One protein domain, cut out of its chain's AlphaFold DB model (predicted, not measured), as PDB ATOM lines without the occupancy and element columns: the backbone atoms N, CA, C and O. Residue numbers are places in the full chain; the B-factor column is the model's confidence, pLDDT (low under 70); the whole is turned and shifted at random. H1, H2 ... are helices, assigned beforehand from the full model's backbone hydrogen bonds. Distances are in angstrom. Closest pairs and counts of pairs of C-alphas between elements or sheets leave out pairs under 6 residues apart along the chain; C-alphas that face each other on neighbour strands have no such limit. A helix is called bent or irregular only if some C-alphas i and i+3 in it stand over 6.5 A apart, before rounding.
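AT A GLANCE: This is residues 135 to 288 of the 289 residues of an uncharacterized protein of Chlorogloeopsis fritschii PCC 6912 (UniProt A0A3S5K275). Four helices, H4, H5, H7 and H8, stand side by side as a bundle, loosely closed between H4 and H5; the helices that stand next to each other run opposite ways. H6 crosses H7 and H8 on one side, H3 crosses H5 on another, H1 lies beside H5 and H8 with little contact, and residues 280 to 288, of which 280 to 286 belong to H8, stick out. The printed part has 154 residues with eight named helices, H1 to H8 in that order, and no named strand: all helix. It is compact, with a radius of gyration of the C-alphas of 15.2 A and spans of 49 by 33 by 30 A.

IN THESE COORDINATES: Find C-alpha 138 at (195.208, 267.758, 171.723); there H1, residues 138 to 148, begins and runs 16.6 A. H2, residues 152 to 155, is short. H3, residues 161 to 176, covers 24.3 A and is irregular: C-alphas 173 and 176 are 7.3 A apart. Next come H4, residues 179 to 193, 21.1 A, and H5, residues 197 to 211, 21.4 A. H6, residues 222 to 237, spans 22.5 A from C-alpha 222 at (198.481, 286.100, 160.288), and H7, residues 240 to 249, 15.0 A. H8, residues 262 to 286, is the longest at 36.4 A and ends at C-alpha 286, (188.142, 272.989, 187.017).

HOW THE PARTS SIT: Begin at the hub, H7 and H8, which touch three helices each. They form a helical hairpin at a shallow tilt of 29 degrees; H8 touches H7 with residues 265 to 269 alone, and the closest C-alphas, of Ala 247 and Thr 265, are 6.5 A apart. H5 touches H8 at 17 degrees, a shallow tilt, opposite ways, closest at C-alphas 208 and 263, 4.4 A. H4 touches H7 at a shallow 8 degrees, opposite ways, with C-alphas 187 and 241 at 4.2 A. H6 touches H8 at a steep tilt of 54 degrees, C-alphas 227 and 272 being 4.5 A apart. H3 touches H5 at a steep 49 degrees, with C-alphas 167 and 203 at 6.0 A. H1 is close but not clearly touching H8, C-alphas 139 and 274 being 6.5 A apart; H1 and H2 touch only at the corner, and only just, with 3 pairs of C-alphas within 8 A. In H4, H5, H6 and H8 every O i to N i+4 pair is within hydrogen-bond range; in H1 5 of 7, in H3 11 of 12 and in H7 5 of 6 are, and H2 is too short for such a pair.

THE WHOLE: Look at Lys 256 and Leu 288 for the two C-alphas farthest apart, 51.0 A. The printed part has no cut. The link from H7 to H8, residues 250 to 261, is long. Mean pLDDT of the printed part is 82.3; 36 residues are under 70, among them 135 to 157 and 253 to 257.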
ATOM      1  N   VAL A 135     198.713 275.220 174.843       43.12
ATOM      2  CA  VAL A 135     197.944 274.634 173.728       43.12
ATOM      3  C   VAL A 135     198.872 273.927 172.748       43.12
ATOM      4  O   VAL A 135     199.362 274.558 171.814       43.12
ATOM      5  N   THR A 136     199.183 272.641 172.937       37.75
ATOM      6  CA  THR A 136     200.054 271.957 171.953       37.75
ATOM      7  C   THR A 136     199.780 270.489 171.656       37.75
ATOM      8  O   THR A 136     200.195 270.061 170.587       37.75
ATOM      9  N   ILE A 137     199.082 269.698 172.478       42.84
ATOM     10  CA  ILE A 137     199.012 268.242 172.206       42.84
ATOM     11  C   ILE A 137     197.666 267.820 171.601       42.84
ATOM     12  O   ILE A 137     197.644 267.232 170.523       42.84
ATOM     13  N   GLY A 138     196.532 268.177 172.214       42.25
ATOM     14  CA  GLY A 138     195.208 267.758 171.723       42.25
ATOM     15  C   GLY A 138     194.840 268.351 170.358       42.25
ATOM     16  O   GLY A 138     194.391 267.633 169.463       42.25
ATOM     17  N   LEU A 139     195.089 269.651 170.170       42.44
ATOM     18  CA  LEU A 139     194.822 270.351 168.912       42.44
ATOM     19  C   LEU A 139     195.722 269.839 167.778       42.44
ATOM     20  O   LEU A 139     195.249 269.638 166.663       42.44
ATOM     21  N   VAL A 140     197.004 269.579 168.056       45.72
ATOM     22  CA  VAL A 140     197.957 269.086 167.050       45.72
ATOM     23  C   VAL A 140     197.621 267.656 166.636       45.72
ATOM     24  O   VAL A 140     197.592 267.396 165.438       45.72
ATOM     25  N   SER A 141     197.272 266.762 167.566       47.88
ATOM     26  CA  SER A 141     196.827 265.402 167.227       47.88
ATOM     27  C   SER A 141     195.527 265.407 166.422       47.88
ATOM     28  O   SER A 141     195.420 264.700 165.422       47.88
ATOM     29  N   PHE A 142     194.565 266.263 166.780       48.75
ATOM     30  CA  PHE A 142     193.331 266.432 166.013       48.75
ATOM     31  C   PHE A 142     193.614 266.980 164.601       48.75
ATOM     32  O   PHE A 142     193.079 266.461 163.619       48.75
ATOM     33  N   LEU A 143     194.476 267.999 164.466       53.16
ATOM     34  CA  LEU A 143     194.898 268.599 163.186       53.16
ATOM     35  C   LEU A 143     195.758 267.657 162.325       53.16
ATOM     36  O   LEU A 143     195.680 267.718 161.099       53.16
ATOM     37  N   GLN A 144     196.553 266.777 162.938       49.41
ATOM     38  CA  GLN A 144     197.373 265.784 162.239       49.41
ATOM     39  C   GLN A 144     196.559 264.558 161.801       49.41
ATOM     40  O   GLN A 144     196.724 264.119 160.664       49.41
ATOM     41  N   ALA A 145     195.627 264.062 162.624       49.00
ATOM     42  CA  ALA A 145     194.745 262.942 162.268       49.00
ATOM     43  C   ALA A 145     193.868 263.243 161.035       49.00
ATOM     44  O   ALA A 145     193.556 262.343 160.253       49.00
ATOM     45  N   GLY A 146     193.531 264.522 160.819       44.97
ATOM     46  CA  GLY A 146     192.767 264.994 159.661       44.97
ATOM     47  C   GLY A 146     193.538 265.027 158.335       44.97
ATOM     48  O   GLY A 146     192.914 265.059 157.283       44.97
ATOM     49  N   LYS A 147     194.879 264.969 158.334       49.38
ATOM     50  CA  LYS A 147     195.659 264.934 157.078       49.38
ATOM     51  C   LYS A 147     195.613 263.578 156.363       49.38
ATOM     52  O   LYS A 147     196.020 263.501 155.210       49.38
ATOM     53  N   SER A 148     195.131 262.520 157.022       48.06
ATOM     54  CA  SER A 148     195.147 261.158 156.472       48.06
ATOM     55  C   SER A 148     193.924 260.793 155.617       48.06
ATOM     56  O   SER A 148     193.887 259.684 155.090       48.06
ATOM     57  N   GLY A 149     192.930 261.678 155.459       50.72
ATOM     58  CA  GLY A 149     191.804 261.494 154.528       50.72
ATOM     59  C   GLY A 149     190.911 260.260 154.751       50.72
ATOM     60  O   GLY A 149     190.011 260.018 153.951       50.72
ATOM     61  N   SER A 150     191.131 259.464 155.802       57.12
ATOM     62  CA  SER A 150     190.302 258.304 156.112       57.12
ATOM     63  C   SER A 150     189.199 258.703 157.091       57.12
ATOM     64  O   SER A 150     189.460 259.098 158.226       57.12
ATOM     65  N   ASP A 151     187.942 258.538 156.667       60.06
ATOM     66  CA  ASP A 151     186.751 258.720 157.515       60.06
ATOM     67  C   ASP A 151     186.808 257.873 158.811       60.06
ATOM     68  O   ASP A 151     186.109 258.171 159.776       60.06
ATOM     69  N   GLN A 152     187.678 256.854 158.865       55.03
ATOM     70  CA  GLN A 152     187.973 256.062 160.063       55.03
ATOM     71  C   GLN A 152     188.498 256.909 161.231       55.03
ATOM     72  O   GLN A 152     188.008 256.748 162.341       55.03
ATOM     73  N   ASN A 153     189.391 257.876 160.990       59.44
ATOM     74  CA  ASN A 153     189.924 258.723 162.065       59.44
ATOM     75  C   ASN A 153     188.862 259.671 162.649       59.44
ATOM     76  O   ASN A 153     189.057 260.218 163.728       59.44
ATOM     77  N   LEU A 154     187.753 259.910 161.939       66.62
ATOM     78  CA  LEU A 154     186.645 260.742 162.422       66.62
ATOM     79  C   LEU A 154     185.696 259.969 163.344       66.62
ATOM     80  O   LEU A 154     185.082 260.572 164.223       66.62
ATOM     81  N   GLN A 155     185.611 258.646 163.181       61.84
ATOM     82  CA  GLN A 155     184.838 257.781 164.077       61.84
ATOM     83  C   GLN A 155     185.473 257.705 165.469       61.84
ATOM     84  O   GLN A 155     184.749 257.656 166.461       61.84
ATOM     85  N   ASP A 156     186.802 257.822 165.556       57.38
ATOM     86  CA  ASP A 156     187.532 257.920 166.828       57.38
ATOM     87  C   ASP A 156     187.159 259.186 167.630       57.38
ATOM     88  O   ASP A 156     187.342 259.235 168.844       57.38
ATOM     89  N   PHE A 157     186.573 260.199 166.975       64.06
ATOM     90  CA  PHE A 157     186.017 261.397 167.617       64.06
ATOM     91  C   PHE A 157     184.516 261.286 167.928       64.06
ATOM     92  O   PHE A 157     183.888 262.280 168.291       64.06
ATOM     93  N   GLY A 158     183.932 260.092 167.795       75.81
ATOM     94  CA  GLY A 158     182.541 259.813 168.148       75.81
ATOM     95  C   GLY A 158     181.510 260.243 167.102       75.81
ATOM     96  O   GLY A 158     180.316 260.216 167.393       75.81
ATOM     97  N   PHE A 159     181.936 260.625 165.894       79.88
ATOM     98  CA  PHE A 159     181.002 260.928 164.813       79.88
ATOM     99  C   PHE A 159     180.410 259.660 164.211       79.88
ATOM    100  O   PHE A 159     181.138 258.737 163.833       79.88
ATOM    101  N   THR A 160     179.090 259.643 164.037       84.12
ATOM    102  CA  THR A 160     178.448 258.574 163.268       84.12
ATOM    103  C   THR A 160     178.672 258.786 161.764       84.12
ATOM    104  O   THR A 160     178.818 259.930 161.309       84.12
ATOM    105  N   PRO A 161     178.667 257.715 160.950       85.00
ATOM    106  CA  PRO A 161     178.748 257.835 159.495       85.00
ATOM    107  C   PRO A 161     177.685 258.772 158.902       85.00
ATOM    108  O   PRO A 161     177.972 259.524 157.972       85.00
ATOM    109  N   GLU A 162     176.477 258.780 159.467       84.19
ATOM    110  CA  GLU A 162     175.363 259.625 159.030       84.19
ATOM    111  C   GLU A 162     175.635 261.109 159.299       84.19
ATOM    112  O   GLU A 162     175.337 261.953 158.455       84.19
ATOM    113  N   GLN A 163     176.241 261.443 160.444       83.06
ATOM    114  CA  GLN A 163     176.635 262.819 160.761       83.06
ATOM    115  C   GLN A 163     177.709 263.321 159.794       83.06
ATOM    116  O   GLN A 163     177.592 264.424 159.256       83.06
ATOM    117  N   ILE A 164     178.721 262.491 159.524       85.94
ATOM    118  CA  ILE A 164     179.779 262.804 158.556       85.94
ATOM    119  C   ILE A 164     179.169 263.023 157.167       85.94
ATOM    120  O   ILE A 164     179.455 264.034 156.521       85.94
ATOM    121  N   ALA A 165     178.299 262.112 156.722       86.81
ATOM    122  CA  ALA A 165     177.628 262.201 155.429       86.81
ATOM    123  C   ALA A 165     176.789 263.480 155.303       86.81
ATOM    124  O   ALA A 165     176.905 264.186 154.302       86.81
ATOM    125  N   ARG A 166     176.019 263.832 156.342       88.56
ATOM    126  CA  ARG A 166     175.205 265.054 156.367       88.56
ATOM    127  C   ARG A 166     176.055 266.318 156.257       88.56
ATOM    128  O   ARG A 166     175.706 267.222 155.505       88.56
ATOM    129  N   ILE A 167     177.173 266.397 156.981       91.31
ATOM    130  CA  ILE A 167     178.073 267.557 156.899       91.31
ATOM    131  C   ILE A 167     178.707 267.635 155.502       91.31
ATOM    132  O   ILE A 167     178.726 268.712 154.910       91.31
ATOM    133  N   LYS A 168     179.162 266.509 154.933       91.31
ATOM    134  CA  LYS A 168     179.686 266.468 153.553       91.31
ATOM    135  C   LYS A 168     178.648 266.946 152.536       91.31
ATOM    136  O   LYS A 168     178.994 267.696 151.623       91.31
ATOM    137  N   GLU A 169     177.393 266.528 152.686       93.00
ATOM    138  CA  GLU A 169     176.293 266.940 151.813       93.00
ATOM    139  C   GLU A 169     176.035 268.449 151.897       93.00
ATOM    140  O   GLU A 169     175.999 269.101 150.857       93.00
ATOM    141  N   LEU A 170     175.980 269.020 153.105       92.69
ATOM    142  CA  LEU A 170     175.812 270.466 153.298       92.69
ATOM    143  C   LEU A 170     176.953 271.273 152.664       92.69
ATOM    144  O   LEU A 170     176.709 272.230 151.932       92.69
ATOM    145  N   VAL A 171     178.209 270.868 152.888       93.50
ATOM    146  CA  VAL A 171     179.370 271.541 152.279       93.50
ATOM    147  C   VAL A 171     179.276 271.481 150.749       93.50
ATOM    148  O   VAL A 171     179.536 272.475 150.071       93.50
ATOM    149  N   LYS A 172     178.852 270.335 150.197       93.31
ATOM    150  CA  LYS A 172     178.689 270.130 148.750       93.31
ATOM    151  C   LYS A 172     177.543 270.952 148.168       93.31
ATOM    152  O   LYS A 172     177.674 271.470 147.058       93.31
ATOM    153  N   GLU A 173     176.438 271.075 148.888       94.38
ATOM    154  CA  GLU A 173     175.301 271.910 148.505       94.38
ATOM    155  C   GLU A 173     175.724 273.381 148.422       94.38
ATOM    156  O   GLU A 173     175.442 274.072 147.438       94.38
ATOM    157  N   TRP A 174     176.473 273.857 149.416       94.38
ATOM    158  CA  TRP A 174     176.867 275.263 149.494       94.38
ATOM    159  C   TRP A 174     178.081 275.585 148.625       94.38
ATOM    160  O   TRP A 174     178.513 276.739 148.550       94.38
ATOM    161  N   GLN A 175     178.632 274.591 147.924       91.69
ATOM    162  CA  GLN A 175     179.939 274.749 147.314       91.69
ATOM    163  C   GLN A 175     179.966 275.823 146.208       91.69
ATOM    164  O   GLN A 175     180.952 276.533 146.000       91.69
ATOM    165  N   ASN A 176     178.848 275.956 145.499       92.31
ATOM    166  CA  ASN A 176     178.707 276.875 144.376       92.31
ATOM    167  C   ASN A 176     178.164 278.242 144.808       92.31
ATOM    168  O   ASN A 176     177.938 279.108 143.965       92.31
ATOM    169  N   LYS A 177     177.948 278.450 146.112       95.81
ATOM    170  CA  LYS A 177     177.476 279.728 146.637       95.81
ATOM    171  C   LYS A 177     178.589 280.781 146.582       95.81
ATOM    172  O   LYS A 177     179.761 280.448 146.822       95.81
ATOM    173  N   PRO A 178     178.251 282.051 146.287       94.19
ATOM    174  CA  PRO A 178     179.161 283.172 146.474       94.19
ATOM    175  C   PRO A 178     179.738 283.190 147.887       94.19
ATOM    176  O   PRO A 178     179.108 282.728 148.834       94.19
ATOM    177  N   GLU A 179     180.935 283.750 148.031       90.94
ATOM    178  CA  GLU A 179     181.670 283.738 149.298       90.94
ATOM    179  C   GLU A 179     180.853 284.324 150.458       90.94
ATOM    180  O   GLU A 179     180.781 283.722 151.521       90.94
ATOM    181  N   ASP A 180     180.182 285.457 150.246       93.06
ATOM    182  CA  ASP A 180     179.345 286.077 151.279       93.06
ATOM    183  C   ASP A 180     178.138 285.224 151.669       93.06
ATOM    184  O   ASP A 180     177.858 285.094 152.859       93.06
ATOM    185  N   GLU A 181     177.476 284.606 150.690       96.38
ATOM    186  CA  GLU A 181     176.322 283.738 150.931       96.38
ATOM    187  C   GLU A 181     176.741 282.460 151.668       96.38
ATOM    188  O   GLU A 181     176.067 282.051 152.605       96.38
ATOM    189  N   PHE A 182     177.893 281.874 151.321       96.19
ATOM    190  CA  PHE A 182     178.433 280.700 152.013       96.19
ATOM    191  C   PHE A 182     178.603 280.953 153.519       96.19
ATOM    192  O   PHE A 182     178.152 280.160 154.345       96.19
ATOM    193  N   TRP A 183     179.228 282.076 153.891       96.50
ATOM    194  CA  TRP A 183     179.466 282.398 155.299       96.50
ATOM    195  C   TRP A 183     178.191 282.827 156.037       96.50
ATOM    196  O   TRP A 183     178.047 282.499 157.215       96.50
ATOM    197  N   ASP A 184     177.244 283.492 155.365       97.06
ATOM    198  CA  ASP A 184     175.926 283.797 155.944       97.06
ATOM    199  C   ASP A 184     175.113 282.525 156.213       97.06
ATOM    200  O   ASP A 184     174.485 282.396 157.267       97.06
ATOM    201  N   MET A 185     175.150 281.562 155.286       97.12
ATOM    202  CA  MET A 185     174.512 280.257 155.461       97.12
ATOM    203  C   MET A 185     175.147 279.487 156.618       97.12
ATOM    204  O   MET A 185     174.417 278.940 157.440       97.12
ATOM    205  N   MET A 186     176.479 279.514 156.753       97.56
ATOM    206  CA  MET A 186     177.162 278.901 157.898       97.56
ATOM    207  C   MET A 186     176.767 279.564 159.223       97.56
ATOM    208  O   MET A 186     176.434 278.866 160.177       97.56
ATOM    209  N   ALA A 187     176.742 280.901 159.280       97.62
ATOM    210  CA  ALA A 187     176.301 281.637 160.465       97.62
ATOM    211  C   ALA A 187     174.851 281.288 160.847       97.62
ATOM    212  O   ALA A 187     174.561 281.008 162.009       97.62
ATOM    213  N   THR A 188     173.957 281.236 159.858       96.69
ATOM    214  CA  THR A 188     172.547 280.866 160.051       96.69
ATOM    215  C   THR A 188     172.408 279.418 160.511       96.69
ATOM    216  O   THR A 188     171.624 279.124 161.413       96.69
ATOM    217  N   TYR A 189     173.183 278.506 159.925       94.88
ATOM    218  CA  TYR A 189     173.190 277.094 160.285       94.88
ATOM    219  C   TYR A 189     173.598 276.886 161.740       94.88
ATOM    220  O   TYR A 189     172.910 276.155 162.452       94.88
ATOM    221  N   VAL A 190     174.654 277.562 162.207       96.25
ATOM    222  CA  VAL A 190     175.088 277.402 163.599       96.25
ATOM    223  C   VAL A 190     174.127 278.018 164.611       96.25
ATOM    224  O   VAL A 190     173.959 277.447 165.683       96.25
ATOM    225  N   ASP A 191     173.453 279.118 164.271       92.38
ATOM    226  CA  ASP A 191     172.425 279.706 165.139       92.38
ATOM    227  C   ASP A 191     171.147 278.858 165.176       92.38
ATOM    228  O   ASP A 191     170.520 278.728 166.224       92.38
ATOM    229  N   THR A 192     170.761 278.269 164.041       92.06
ATOM    230  CA  THR A 192     169.497 277.523 163.913       92.06
ATOM    231  C   THR A 192     169.602 276.115 164.487       92.06
ATOM    232  O   THR A 192     168.694 275.655 165.173       92.06
ATOM    233  N   TRP A 193     170.694 275.410 164.186       89.25
ATOM    234  CA  TRP A 193     170.850 273.989 164.511       89.25
ATOM    235  C   TRP A 193     171.754 273.729 165.712       89.25
ATOM    236  O   TRP A 193     171.779 272.602 166.199       89.25
ATOM    237  N   VAL A 194     172.494 274.743 166.172       92.69
ATOM    238  CA  VAL A 194     173.423 274.670 167.312       92.69
ATOM    239  C   VAL A 194     174.324 273.419 167.251       92.69
ATOM    240  O   VAL A 194     174.360 272.618 168.188       92.69
ATOM    241  N   PRO A 195     175.040 273.191 166.131       91.88
ATOM    242  CA  PRO A 195     175.921 272.039 165.989       91.88
ATOM    243  C   PRO A 195     177.074 272.113 166.998       91.88
ATOM    244  O   PRO A 195     177.533 273.203 167.357       91.88
ATOM    245  N   SER A 196     177.599 270.952 167.406       91.50
ATOM    246  CA  SER A 196     178.762 270.892 168.300       91.50
ATOM    247  C   SER A 196     179.982 271.594 167.696       91.50
ATOM    248  O   SER A 196     180.096 271.733 166.473       91.50
ATOM    249  N   VAL A 197     180.924 272.016 168.544       92.75
ATOM    250  CA  VAL A 197     182.175 272.642 168.085       92.75
ATOM    251  C   VAL A 197     182.946 271.692 167.175       92.75
ATOM    252  O   VAL A 197     183.463 272.100 166.140       92.75
ATOM    253  N   GLU A 198     182.955 270.403 167.500       89.38
ATOM    254  CA  GLU A 198     183.555 269.356 166.683       89.38
ATOM    255  C   GLU A 198     182.895 269.286 165.302       89.38
ATOM    256  O   GLU A 198     183.596 269.179 164.298       89.38
ATOM    257  N   SER A 199     181.559 269.371 165.228       90.50
ATOM    258  CA  SER A 199     180.820 269.336 163.955       90.50
ATOM    259  C   SER A 199     181.153 270.551 163.092       90.50
ATOM    260  O   SER A 199     181.332 270.437 161.881       90.50
ATOM    261  N   GLN A 200     181.285 271.718 163.723       95.44
ATOM    262  CA  GLN A 200     181.708 272.952 163.068       95.44
ATOM    263  C   GLN A 200     183.144 272.850 162.539       95.44
ATOM    264  O   GLN A 200     183.417 273.256 161.408       95.44
ATOM    265  N   ILE A 201     184.059 272.272 163.319       92.88
ATOM    266  CA  ILE A 201     185.434 272.023 162.882       92.88
ATOM    267  C   ILE A 201     185.460 271.035 161.707       92.88
ATOM    268  O   ILE A 201     186.146 271.273 160.712       92.88
ATOM    269  N   LEU A 202     184.677 269.957 161.780       90.31
ATOM    270  CA  LEU A 202     184.556 268.986 160.696       90.31
ATOM    271  C   LEU A 202     184.018 269.632 159.409       90.31
ATOM    272  O   LEU A 202     184.544 269.386 158.324       90.31
ATOM    273  N   PHE A 203     183.040 270.533 159.529       95.31
ATOM    274  CA  PHE A 203     182.548 271.333 158.407       95.31
ATOM    275  C   PHE A 203     183.673 272.160 157.765       95.31
ATOM    276  O   PHE A 203     183.816 272.179 156.538       95.31
ATOM    277  N   MET A 204     184.508 272.827 158.575       96.00
ATOM    278  CA  MET A 204     185.638 273.619 158.071       96.00
ATOM    279  C   MET A 204     186.668 272.748 157.341       96.00
ATOM    280  O   MET A 204     187.199 273.166 156.312       96.00
ATOM    281  N   ARG A 205     186.908 271.518 157.806       90.56
ATOM    282  CA  ARG A 205     187.799 270.560 157.133       90.56
ATOM    283  C   ARG A 205     187.295 270.155 155.764       90.56
ATOM    284  O   ARG A 205     188.022 270.321 154.791       90.56
ATOM    285  N   PHE A 206     186.044 269.710 155.668       92.94
ATOM    286  CA  PHE A 206     185.468 269.349 154.372       92.94
ATOM    287  C   PHE A 206     185.392 270.544 153.430       92.94
ATOM    288  O   PHE A 206     185.602 270.392 152.229       92.94
ATOM    289  N   THR A 207     185.178 271.748 153.965       93.81
ATOM    290  CA  THR A 207     185.302 272.977 153.178       93.81
ATOM    291  C   THR A 207     186.720 273.096 152.607       93.81
ATOM    292  O   THR A 207     186.882 273.230 151.400       93.81
ATOM    293  N   LYS A 208     187.768 272.983 153.429       91.81
ATOM    294  CA  LYS A 208     189.165 273.051 152.962       91.81
ATOM    295  C   LYS A 208     189.487 271.998 151.903       91.81
ATOM    296  O   LYS A 208     190.044 272.347 150.867       91.81
ATOM    297  N   GLU A 209     189.103 270.748 152.143       89.06
ATOM    298  CA  GLU A 209     189.313 269.639 151.205       89.06
ATOM    299  C   GLU A 209     188.636 269.902 149.856       89.06
ATOM    300  O   GLU A 209     189.243 269.700 148.806       89.06
ATOM    301  N   MET A 210     187.404 270.417 149.872       87.62
ATOM    302  CA  MET A 210     186.624 270.665 148.660       87.62
ATOM    303  C   MET A 210     187.196 271.781 147.779       87.62
ATOM    304  O   MET A 210     187.146 271.678 146.554       87.62
ATOM    305  N   TYR A 211     187.745 272.845 148.372       83.62
ATOM    306  CA  TYR A 211     188.339 273.956 147.610       83.62
ATOM    307  C   TYR A 211     189.813 273.754 147.262       83.62
ATOM    308  O   TYR A 211     190.354 274.546 146.481       83.62
ATOM    309  N   GLY A 212     190.433 272.705 147.808       77.38
ATOM    310  CA  GLY A 212     191.840 272.372 147.629       77.38
ATOM    311  C   GLY A 212     192.793 273.451 148.147       77.38
ATOM    312  O   GLY A 212     192.396 274.468 148.722       77.38
ATOM    313  N   ASP A 213     194.081 273.248 147.891       67.44
ATOM    314  CA  ASP A 213     195.131 274.213 148.207       67.44
ATOM    315  C   ASP A 213     195.224 275.265 147.098       67.44
ATOM    316  O   ASP A 213     196.160 275.292 146.296       67.44
ATOM    317  N   LYS A 214     194.230 276.160 147.019       68.19
ATOM    318  CA  LYS A 214     194.426 277.393 146.246       68.19
ATOM    319  C   LYS A 214     195.637 278.127 146.826       68.19
ATOM    320  O   LYS A 214     195.686 278.271 148.050       68.19
ATOM    321  N   PRO A 215     196.581 278.600 145.990       66.12
ATOM    322  CA  PRO A 215     197.766 279.295 146.469       66.12
ATOM    323  C   PRO A 215     197.334 280.572 147.192       66.12
ATOM    324  O   PRO A 215     196.987 281.575 146.577       66.12
ATOM    325  N   TRP A 216     197.322 280.496 148.519       79.94
ATOM    326  CA  TRP A 216     197.136 281.617 149.418       79.94
ATOM    327  C   TRP A 216     198.307 281.621 150.379       79.94
ATOM    328  O   TRP A 216     198.493 280.697 151.172       79.94
ATOM    329  N   THR A 217     199.113 282.664 150.284       72.56
ATOM    330  CA  THR A 217     200.213 282.890 151.207       72.56
ATOM    331  C   THR A 217     199.729 283.841 152.277       72.56
ATOM    332  O   THR A 217     199.448 285.007 152.007       72.56
ATOM    333  N   TRP A 218     199.625 283.321 153.489       70.81
ATOM    334  CA  TRP A 218     199.525 284.155 154.670       70.81
ATOM    335  C   TRP A 218     200.865 284.830 154.935       70.81
ATOM    336  O   TRP A 218     201.905 284.175 154.802       70.81
ATOM    337  N   ASP A 219     200.854 286.081 155.395       72.69
ATOM    338  CA  ASP A 219     202.055 286.595 156.043       72.69
ATOM    339  C   ASP A 219     202.285 285.820 157.349       72.69
ATOM    340  O   ASP A 219     201.348 285.312 157.982       72.69
ATOM    341  N   ALA A 220     203.547 285.705 157.761       59.06
ATOM    342  CA  ALA A 220     203.916 284.951 158.952       59.06
ATOM    343  C   ALA A 220     203.099 285.407 160.181       59.06
ATOM    344  O   ALA A 220     203.049 286.591 160.511       59.06
ATOM    345  N   GLY A 221     202.447 284.454 160.854       61.47
ATOM    346  CA  GLY A 221     201.634 284.699 162.050       61.47
ATOM    347  C   GLY A 221     200.206 285.204 161.802       61.47
ATOM    348  O   GLY A 221     199.398 285.150 162.728       61.47
ATOM    349  N   GLN A 222     199.840 285.616 160.580       74.44
ATOM    350  CA  GLN A 222     198.481 286.100 160.288       74.44
ATOM    351  C   GLN A 222     197.366 285.097 160.626       74.44
ATOM    352  O   GLN A 222     196.419 285.513 161.285       74.44
ATOM    353  N   PRO A 223     197.448 283.790 160.293       74.00
ATOM    354  CA  PRO A 223     196.354 282.859 160.582       74.00
ATOM    355  C   PRO A 223     196.058 282.744 162.073       74.00
ATOM    356  O   PRO A 223     194.902 282.656 162.465       74.00
ATOM    357  N   GLY A 224     197.108 282.752 162.902       79.25
ATOM    358  CA  GLY A 224     196.980 282.691 164.355       79.25
ATOM    359  C   GLY A 224     196.422 283.989 164.931       79.25
ATOM    360  O   GLY A 224     195.523 283.950 165.765       79.25
ATOM    361  N   ASN A 225     196.902 285.140 164.453       84.19
ATOM    362  CA  ASN A 225     196.396 286.444 164.883       84.19
ATOM    363  C   ASN A 225     194.915 286.624 164.529       84.19
ATOM    364  O   ASN A 225     194.130 287.046 165.376       84.19
ATOM    365  N   GLU A 226     194.518 286.243 163.315       87.50
ATOM    366  CA  GLU A 226     193.120 286.315 162.895       87.50
ATOM    367  C   GLU A 226     192.250 285.282 163.606       87.50
ATOM    368  O   GLU A 226     191.142 285.606 164.028       87.50
ATOM    369  N   ALA A 227     192.750 284.065 163.845       90.94
ATOM    370  CA  ALA A 227     192.046 283.102 164.687       90.94
ATOM    371  C   ALA A 227     191.813 283.658 166.103       90.94
ATOM    372  O   ALA A 227     190.701 283.568 166.613       90.94
ATOM    373  N   ASN A 228     192.805 284.313 166.717       89.94
ATOM    374  CA  ASN A 228     192.655 284.952 168.031       89.94
ATOM    375  C   ASN A 228     191.646 286.111 168.018       89.94
ATOM    376  O   ASN A 228     190.910 286.305 168.990       89.94
ATOM    377  N   ASN A 229     191.576 286.869 166.922       93.62
ATOM    378  CA  ASN A 229     190.544 287.884 166.727       93.62
ATOM    379  C   ASN A 229     189.142 287.242 166.705       93.62
ATOM    380  O   ASN A 229     188.249 287.675 167.431       93.62
ATOM    381  N   LEU A 230     188.968 286.143 165.964       95.50
ATOM    382  CA  LEU A 230     187.715 285.379 165.945       95.50
ATOM    383  C   LEU A 230     187.344 284.815 167.327       95.50
ATOM    384  O   LEU A 230     186.184 284.906 167.731       95.50
ATOM    385  N   VAL A 231     188.319 284.286 168.075       96.00
ATOM    386  CA  VAL A 231     188.131 283.834 169.467       96.00
ATOM    387  C   VAL A 231     187.647 284.990 170.339       96.00
ATOM    388  O   VAL A 231     186.660 284.841 171.053       96.00
ATOM    389  N   SER A 232     188.267 286.166 170.226       96.00
ATOM    390  CA  SER A 232     187.880 287.355 170.996       96.00
ATOM    391  C   SER A 232     186.443 287.799 170.683       96.00
ATOM    392  O   SER A 232     185.683 288.157 171.582       96.00
ATOM    393  N   VAL A 233     186.028 287.745 169.412       96.75
ATOM    394  CA  VAL A 233     184.641 288.045 169.017       96.75
ATOM    395  C   VAL A 233     183.663 287.031 169.617       96.75
ATOM    396  O   VAL A 233     182.624 287.427 170.157       96.75
ATOM    397  N   PHE A 234     183.997 285.740 169.591       97.00
ATOM    398  CA  PHE A 234     183.199 284.719 170.268       97.00
ATOM    399  C   PHE A 234     183.131 284.969 171.778       97.00
ATOM    400  O   PHE A 234     182.056 284.901 172.363       97.00
ATOM    401  N   GLU A 235     184.244 285.300 172.426       95.44
ATOM    402  CA  GLU A 235     184.276 285.546 173.866       95.44
ATOM    403  C   GLU A 235     183.411 286.738 174.280       95.44
ATOM    404  O   GLU A 235     182.780 286.674 175.337       95.44
ATOM    405  N   ASN A 236     183.337 287.774 173.443       96.62
ATOM    406  CA  ASN A 236     182.517 288.960 173.684       96.62
ATOM    407  C   ASN A 236     181.026 288.722 173.416       96.62
ATOM    408  O   ASN A 236     180.175 289.241 174.135       96.62
ATOM    409  N   THR A 237     180.690 287.956 172.376       96.75
ATOM    410  CA  THR A 237     179.292 287.761 171.947       96.75
ATOM    411  C   THR A 237     178.646 286.502 172.514       96.75
ATOM    412  O   THR A 237     177.421 286.417 172.569       96.75
ATOM    413  N   LYS A 238     179.462 285.515 172.897       95.69
ATOM    414  CA  LYS A 238     179.082 284.135 173.232       95.69
ATOM    415  C   LYS A 238     178.261 283.438 172.137       95.69
ATOM    416  O   LYS A 238     177.432 282.585 172.439       95.69
ATOM    417  N   LYS A 239     178.478 283.793 170.863       96.25
ATOM    418  CA  LYS A 239     177.760 283.221 169.710       96.25
ATOM    419  C   LYS A 239     178.718 282.683 168.657       96.25
ATOM    420  O   LYS A 239     179.544 283.436 168.149       96.25
ATOM    421  N   TYR A 240     178.566 281.420 168.259       97.12
ATOM    422  CA  TYR A 240     179.374 280.828 167.182       97.12
ATOM    423  C   TYR A 240     179.134 281.500 165.824       97.12
ATOM    424  O   TYR A 240     180.077 281.677 165.059       97.12
ATOM    425  N   SER A 241     177.915 281.967 165.537       97.56
ATOM    426  CA  SER A 241     177.602 282.714 164.306       97.56
ATOM    427  C   SER A 241     178.465 283.959 164.108       97.56
ATOM    428  O   SER A 241     178.825 284.285 162.975       97.56
ATOM    429  N   SER A 242     178.866 284.617 165.200       97.56
ATOM    430  CA  SER A 242     179.722 285.806 165.160       97.56
ATOM    431  C   SER A 242     181.113 285.528 164.573       97.56
ATOM    432  O   SER A 242     181.686 286.403 163.919       97.56
ATOM    433  N   ILE A 243     181.626 284.300 164.729       97.75
ATOM    434  CA  ILE A 243     182.892 283.850 164.134       97.75
ATOM    435  C   ILE A 243     182.776 283.919 162.613       97.75
ATOM    436  O   ILE A 243     183.598 284.546 161.949       97.75
ATOM    437  N   TYR A 244     181.717 283.336 162.056       97.69
ATOM    438  CA  TYR A 244     181.516 283.262 160.607       97.69
ATOM    439  C   TYR A 244     181.174 284.620 159.992       97.69
ATOM    440  O   TYR A 244     181.674 284.949 158.918       97.69
ATOM    441  N   GLN A 245     180.393 285.448 160.691       96.62
ATOM    442  CA  GLN A 245     180.116 286.824 160.267       96.62
ATOM    443  C   GLN A 245     181.392 287.679 160.237       96.62
ATOM    444  O   GLN A 245     181.598 288.462 159.309       96.62
ATOM    445  N   THR A 246     182.287 287.493 161.209       95.31
ATOM    446  CA  THR A 246     183.579 288.193 161.241       95.31
ATOM    447  C   THR A 246     184.514 287.674 160.151       95.31
ATOM    448  O   THR A 246     185.101 288.465 159.412       95.31
ATOM    449  N   ALA A 247     184.593 286.354 159.970       93.19
ATOM    450  CA  ALA A 247     185.381 285.731 158.909       93.19
ATOM    451  C   ALA A 247     184.924 286.177 157.507       93.19
ATOM    452  O   ALA A 247     185.749 286.434 156.631       93.19
ATOM    453  N   LYS A 248     183.612 286.364 157.306       93.94
ATOM    454  CA  LYS A 248     183.039 286.945 156.084       93.94
ATOM    455  C   LYS A 248     183.559 288.361 155.813       93.94
ATOM    456  O   LYS A 248     183.889 288.699 154.671       93.94
ATOM    457  N   ALA A 249     183.611 289.194 156.852       90.06
ATOM    458  CA  ALA A 249     184.037 290.587 156.761       90.06
ATOM    459  C   ALA A 249     185.558 290.746 156.595       90.06
ATOM    460  O   ALA A 249     186.006 291.795 156.131       90.06
ATOM    461  N   TYR A 250     186.343 289.716 156.918       88.62
ATOM    462  CA  TYR A 250     187.799 289.784 156.881       88.62
ATOM    463  C   TYR A 250     188.343 290.125 155.484       88.62
ATOM    464  O   TYR A 250     187.902 289.606 154.449       88.62
ATOM    465  N   ARG A 251     189.325 291.025 155.456       84.44
ATOM    466  CA  ARG A 251     190.071 291.442 154.269       84.44
ATOM    467  C   ARG A 251     191.544 291.481 154.653       84.44
ATOM    468  O   ARG A 251     191.877 292.051 155.687       84.44
ATOM    469  N   ALA A 252     192.406 290.884 153.830       75.44
ATOM    470  CA  ALA A 252     193.841 291.022 154.027       75.44
ATOM    471  C   ALA A 252     194.251 292.493 153.855       75.44
ATOM    472  O   ALA A 252     193.604 293.254 153.131       75.44
ATOM    473  N   SER A 253     195.325 292.883 154.532       69.44
ATOM    474  CA  SER A 253     195.858 294.245 154.513       69.44
ATOM    475  C   SER A 253     196.411 294.663 153.147       69.44
ATOM    476  O   SER A 253     196.453 295.858 152.859       69.44
ATOM    477  N   ASP A 254     196.816 293.707 152.302       67.00
ATOM    478  CA  ASP A 254     197.308 293.973 150.950       67.00
ATOM    479  C   ASP A 254     196.140 294.238 149.975       67.00
ATOM    480  O   ASP A 254     195.355 293.326 149.693       67.00
ATOM    481  N   PRO A 255     196.043 295.444 149.377       66.19
ATOM    482  CA  PRO A 255     195.044 295.756 148.354       66.19
ATOM    483  C   PRO A 255     195.097 294.831 147.129       66.19
ATOM    484  O   PRO A 255     194.111 294.721 146.401       66.19
ATOM    485  N   LYS A 256     196.242 294.184 146.877       68.56
ATOM    486  CA  LYS A 256     196.424 293.217 145.785       68.56
ATOM    487  C   LYS A 256     195.920 291.821 146.128       68.56
ATOM    488  O   LYS A 256     195.756 291.021 145.210       68.56
ATOM    489  N   ASN A 257     195.653 291.543 147.403       65.00
ATOM    490  CA  ASN A 257     195.157 290.253 147.862       65.00
ATOM    491  C   ASN A 257     193.784 290.401 148.549       65.00
ATOM    492  O   ASN A 257     193.634 290.168 149.751       65.00
ATOM    493  N   PRO A 258     192.754 290.850 147.806       77.81
ATOM    494  CA  PRO A 258     191.451 291.123 148.381       77.81
ATOM    495  C   PRO A 258     190.771 289.815 148.794       77.81
ATOM    496  O   PRO A 258     190.461 288.986 147.950       77.81
ATOM    497  N   ARG A 259     190.481 289.693 150.094       86.00
ATOM    498  CA  ARG A 259     189.784 288.577 150.766       86.00
ATOM    499  C   ARG A 259     190.457 287.194 150.600       86.00
ATOM    500  O   ARG A 259     190.627 286.716 149.482       86.00
ATOM    501  N   PRO A 260     190.760 286.486 151.703       88.12
ATOM    502  CA  PRO A 260     191.251 285.118 151.606       88.12
ATOM    503  C   PRO A 260     190.254 284.205 150.883       88.12
ATOM    504  O   PRO A 260     189.039 284.349 151.061       88.12
ATOM    505  N   PRO A 261     190.745 283.242 150.086       90.06
ATOM    506  CA  PRO A 261     189.904 282.211 149.518       90.06
ATOM    507  C   PRO A 261     189.280 281.366 150.629       90.06
ATOM    508  O   PRO A 261     189.802 281.257 151.739       90.06
ATOM    509  N   ARG A 262     188.162 280.722 150.303       92.00
ATOM    510  CA  ARG A 262     187.343 279.971 151.257       92.00
ATOM    511  C   ARG A 262     188.108 278.943 152.086       92.00
ATOM    512  O   ARG A 262     187.855 278.831 153.277       92.00
ATOM    513  N   ASN A 263     189.062 278.227 151.488       91.62
ATOM    514  CA  ASN A 263     189.929 277.269 152.188       91.62
ATOM    515  C   ASN A 263     190.808 277.949 153.257       91.62
ATOM    516  O   ASN A 263     190.966 277.442 154.369       91.62
ATOM    517  N   ALA A 264     191.357 279.120 152.940       90.81
ATOM    518  CA  ALA A 264     192.161 279.909 153.854       90.81
ATOM    519  C   ALA A 264     191.283 280.454 154.994       90.81
ATOM    520  O   ALA A 264     191.604 280.253 156.165       90.81
ATOM    521  N   THR A 265     190.121 281.026 154.675       93.25
ATOM    522  CA  THR A 265     189.150 281.491 155.678       93.25
ATOM    523  C   THR A 265     188.672 280.353 156.587       93.25
ATOM    524  O   THR A 265     188.673 280.497 157.807       93.25
ATOM    525  N   ALA A 266     188.355 279.186 156.018       94.00
ATOM    526  CA  ALA A 266     187.982 277.991 156.772       94.00
ATOM    527  C   ALA A 266     189.105 277.514 157.704       94.00
ATOM    528  O   ALA A 266     188.824 277.053 158.805       94.00
ATOM    529  N   THR A 267     190.373 277.679 157.313       91.31
ATOM    530  CA  THR A 267     191.519 277.377 158.185       91.31
ATOM    531  C   THR A 267     191.561 278.298 159.404       91.31
ATOM    532  O   THR A 267     191.785 277.814 160.509       91.31
ATOM    533  N   MET A 268     191.300 279.599 159.242       93.06
ATOM    534  CA  MET A 268     191.218 280.522 160.386       93.06
ATOM    535  C   MET A 268     190.070 280.150 161.327       93.06
ATOM    536  O   MET A 268     190.259 280.101 162.541       93.06
ATOM    537  N   CYS A 269     188.892 279.853 160.768       95.88
ATOM    538  CA  CYS A 269     187.729 279.425 161.541       95.88
ATOM    539  C   CYS A 269     188.000 278.111 162.289       95.88
ATOM    540  O   CYS A 269     187.694 278.019 163.472       95.88
ATOM    541  N   GLU A 270     188.606 277.116 161.633       94.44
ATOM    542  CA  GLU A 270     189.002 275.846 162.260       94.44
ATOM    543  C   GLU A 270     189.947 276.072 163.448       94.44
ATOM    544  O   GLU A 270     189.722 275.512 164.520       94.44
ATOM    545  N   LEU A 271     190.969 276.919 163.283       89.62
ATOM    546  CA  LEU A 271     191.899 277.260 164.363       89.62
ATOM    547  C   LEU A 271     191.182 277.946 165.533       89.62
ATOM    548  O   LEU A 271     191.372 277.547 166.680       89.62
ATOM    549  N   ALA A 272     190.327 278.933 165.250       94.31
ATOM    550  CA  ALA A 272     189.568 279.647 166.275       94.31
ATOM    551  C   ALA A 272     188.639 278.710 167.063       94.31
ATOM    552  O   ALA A 272     188.619 278.739 168.292       94.31
ATOM    553  N   LEU A 273     187.911 277.834 166.366       95.56
ATOM    554  CA  LEU A 273     187.042 276.830 166.985       95.56
ATOM    555  C   LEU A 273     187.836 275.841 167.844       95.56
ATOM    556  O   LEU A 273     187.387 275.476 168.929       95.56
ATOM    557  N   GLY A 274     189.025 275.440 167.388       91.06
ATOM    558  CA  GLY A 274     189.934 274.592 168.151       91.06
ATOM    559  C   GLY A 274     190.370 275.221 169.475       91.06
ATOM    560  O   GLY A 274     190.292 274.565 170.512       91.06
ATOM    561  N   ILE A 275     190.746 276.505 169.455       89.94
ATOM    562  CA  ILE A 275     191.096 277.270 170.663       89.94
ATOM    563  C   ILE A 275     189.887 277.382 171.604       89.94
ATOM    564  O   ILE A 275     190.007 277.128 172.802       89.94
ATOM    565  N   ILE A 276     188.702 277.708 171.072       93.44
ATOM    566  CA  ILE A 276     187.464 277.803 171.864       93.44
ATOM    567  C   ILE A 276     187.148 276.471 172.548       93.44
ATOM    568  O   ILE A 276     186.843 276.451 173.739       93.44
ATOM    569  N   ARG A 277     187.236 275.357 171.813       92.75
ATOM    570  CA  ARG A 277     187.004 274.012 172.348       92.75
ATOM    571  C   ARG A 277     187.913 273.722 173.536       92.75
ATOM    572  O   ARG A 277     187.446 273.240 174.561       92.75
ATOM    573  N   GLU A 278     189.201 274.010 173.403       87.88
ATOM    574  CA  GLU A 278     190.173 273.772 174.467       87.88
ATOM    575  C   GLU A 278     189.902 274.634 175.702       87.88
ATOM    576  O   GLU A 278     189.891 274.114 176.817       87.88
ATOM    577  N   ASN A 279     189.573 275.913 175.512       90.31
ATOM    578  CA  ASN A 279     189.185 276.796 176.612       90.31
ATOM    579  C   ASN A 279     187.953 276.267 177.366       90.31
ATOM    580  O   ASN A 279     187.921 276.322 178.596       90.31
ATOM    581  N   LEU A 280     186.963 275.721 176.653       88.38
ATOM    582  CA  LEU A 280     185.777 275.112 177.263       88.38
ATOM    583  C   LEU A 280     186.115 273.838 178.054       88.38
ATOM    584  O   LEU A 280     185.591 273.649 179.150       88.38
ATOM    585  N   LEU A 281     187.015 272.993 177.540       86.12
ATOM    586  CA  LEU A 281     187.477 271.786 178.241       86.12
ATOM    587  C   LEU A 281     188.262 272.116 179.518       86.12
ATOM    588  O   LEU A 281     188.112 271.445 180.536       86.12
ATOM    589  N   LEU A 282     189.088 273.164 179.488       86.75
ATOM    590  CA  LEU A 282     189.814 273.623 180.674       86.75
ATOM    591  C   LEU A 282     188.860 274.166 181.743       86.75
ATOM    592  O   LEU A 282     189.067 273.922 182.930       86.75
ATOM    593  N   GLN A 283     187.804 274.874 181.337       88.12
ATOM    594  CA  GLN A 283     186.792 275.386 182.263       88.12
ATOM    595  C   GLN A 283     186.001 274.256 182.931       88.12
ATOM    596  O   GLN A 283     185.838 274.283 184.149       88.12
ATOM    597  N   SER A 284     185.584 273.232 182.180       85.25
ATOM    598  CA  SER A 284     184.827 272.105 182.743       85.25
ATOM    599  C   SER A 284     185.664 271.215 183.669       85.25
ATOM    600  O   SER A 284     185.152 270.712 184.668       85.25
ATOM    601  N   GLY A 285     186.965 271.060 183.399       78.81
ATOM    602  CA  GLY A 285     187.872 270.302 184.265       78.81
ATOM    603  C   GLY A 285     188.106 270.940 185.641       78.81
ATOM    604  O   GLY A 285     188.382 270.230 186.605       78.81
ATOM    605  N   HIS A 286     187.969 272.264 185.756       63.47
ATOM    606  CA  HIS A 286     188.142 272.989 187.017       63.47
ATOM    607  C   HIS A 286     186.929 272.918 187.953       63.47
ATOM    608  O   HIS A 286     187.088 273.141 189.150       63.47
ATOM    609  N   GLU A 287     185.737 272.605 187.445       55.25
ATOM    610  CA  GLU A 287     184.523 272.492 188.269       55.25
ATOM    611  C   GLU A 287     184.389 271.126 188.961       55.25
ATOM    612  O   GLU A 287     183.591 270.971 189.884       55.25
ATOM    613  N   LEU A 288     185.182 270.139 188.537       45.81
ATOM    614  CA  LEU A 288     185.147 268.767 189.051       45.81
ATOM    615  C   LEU A 288     186.239 268.468 190.100       45.81
ATOM    616  O   LEU A 288     186.296 267.343 190.599       45.81
TER     617      LEU A 288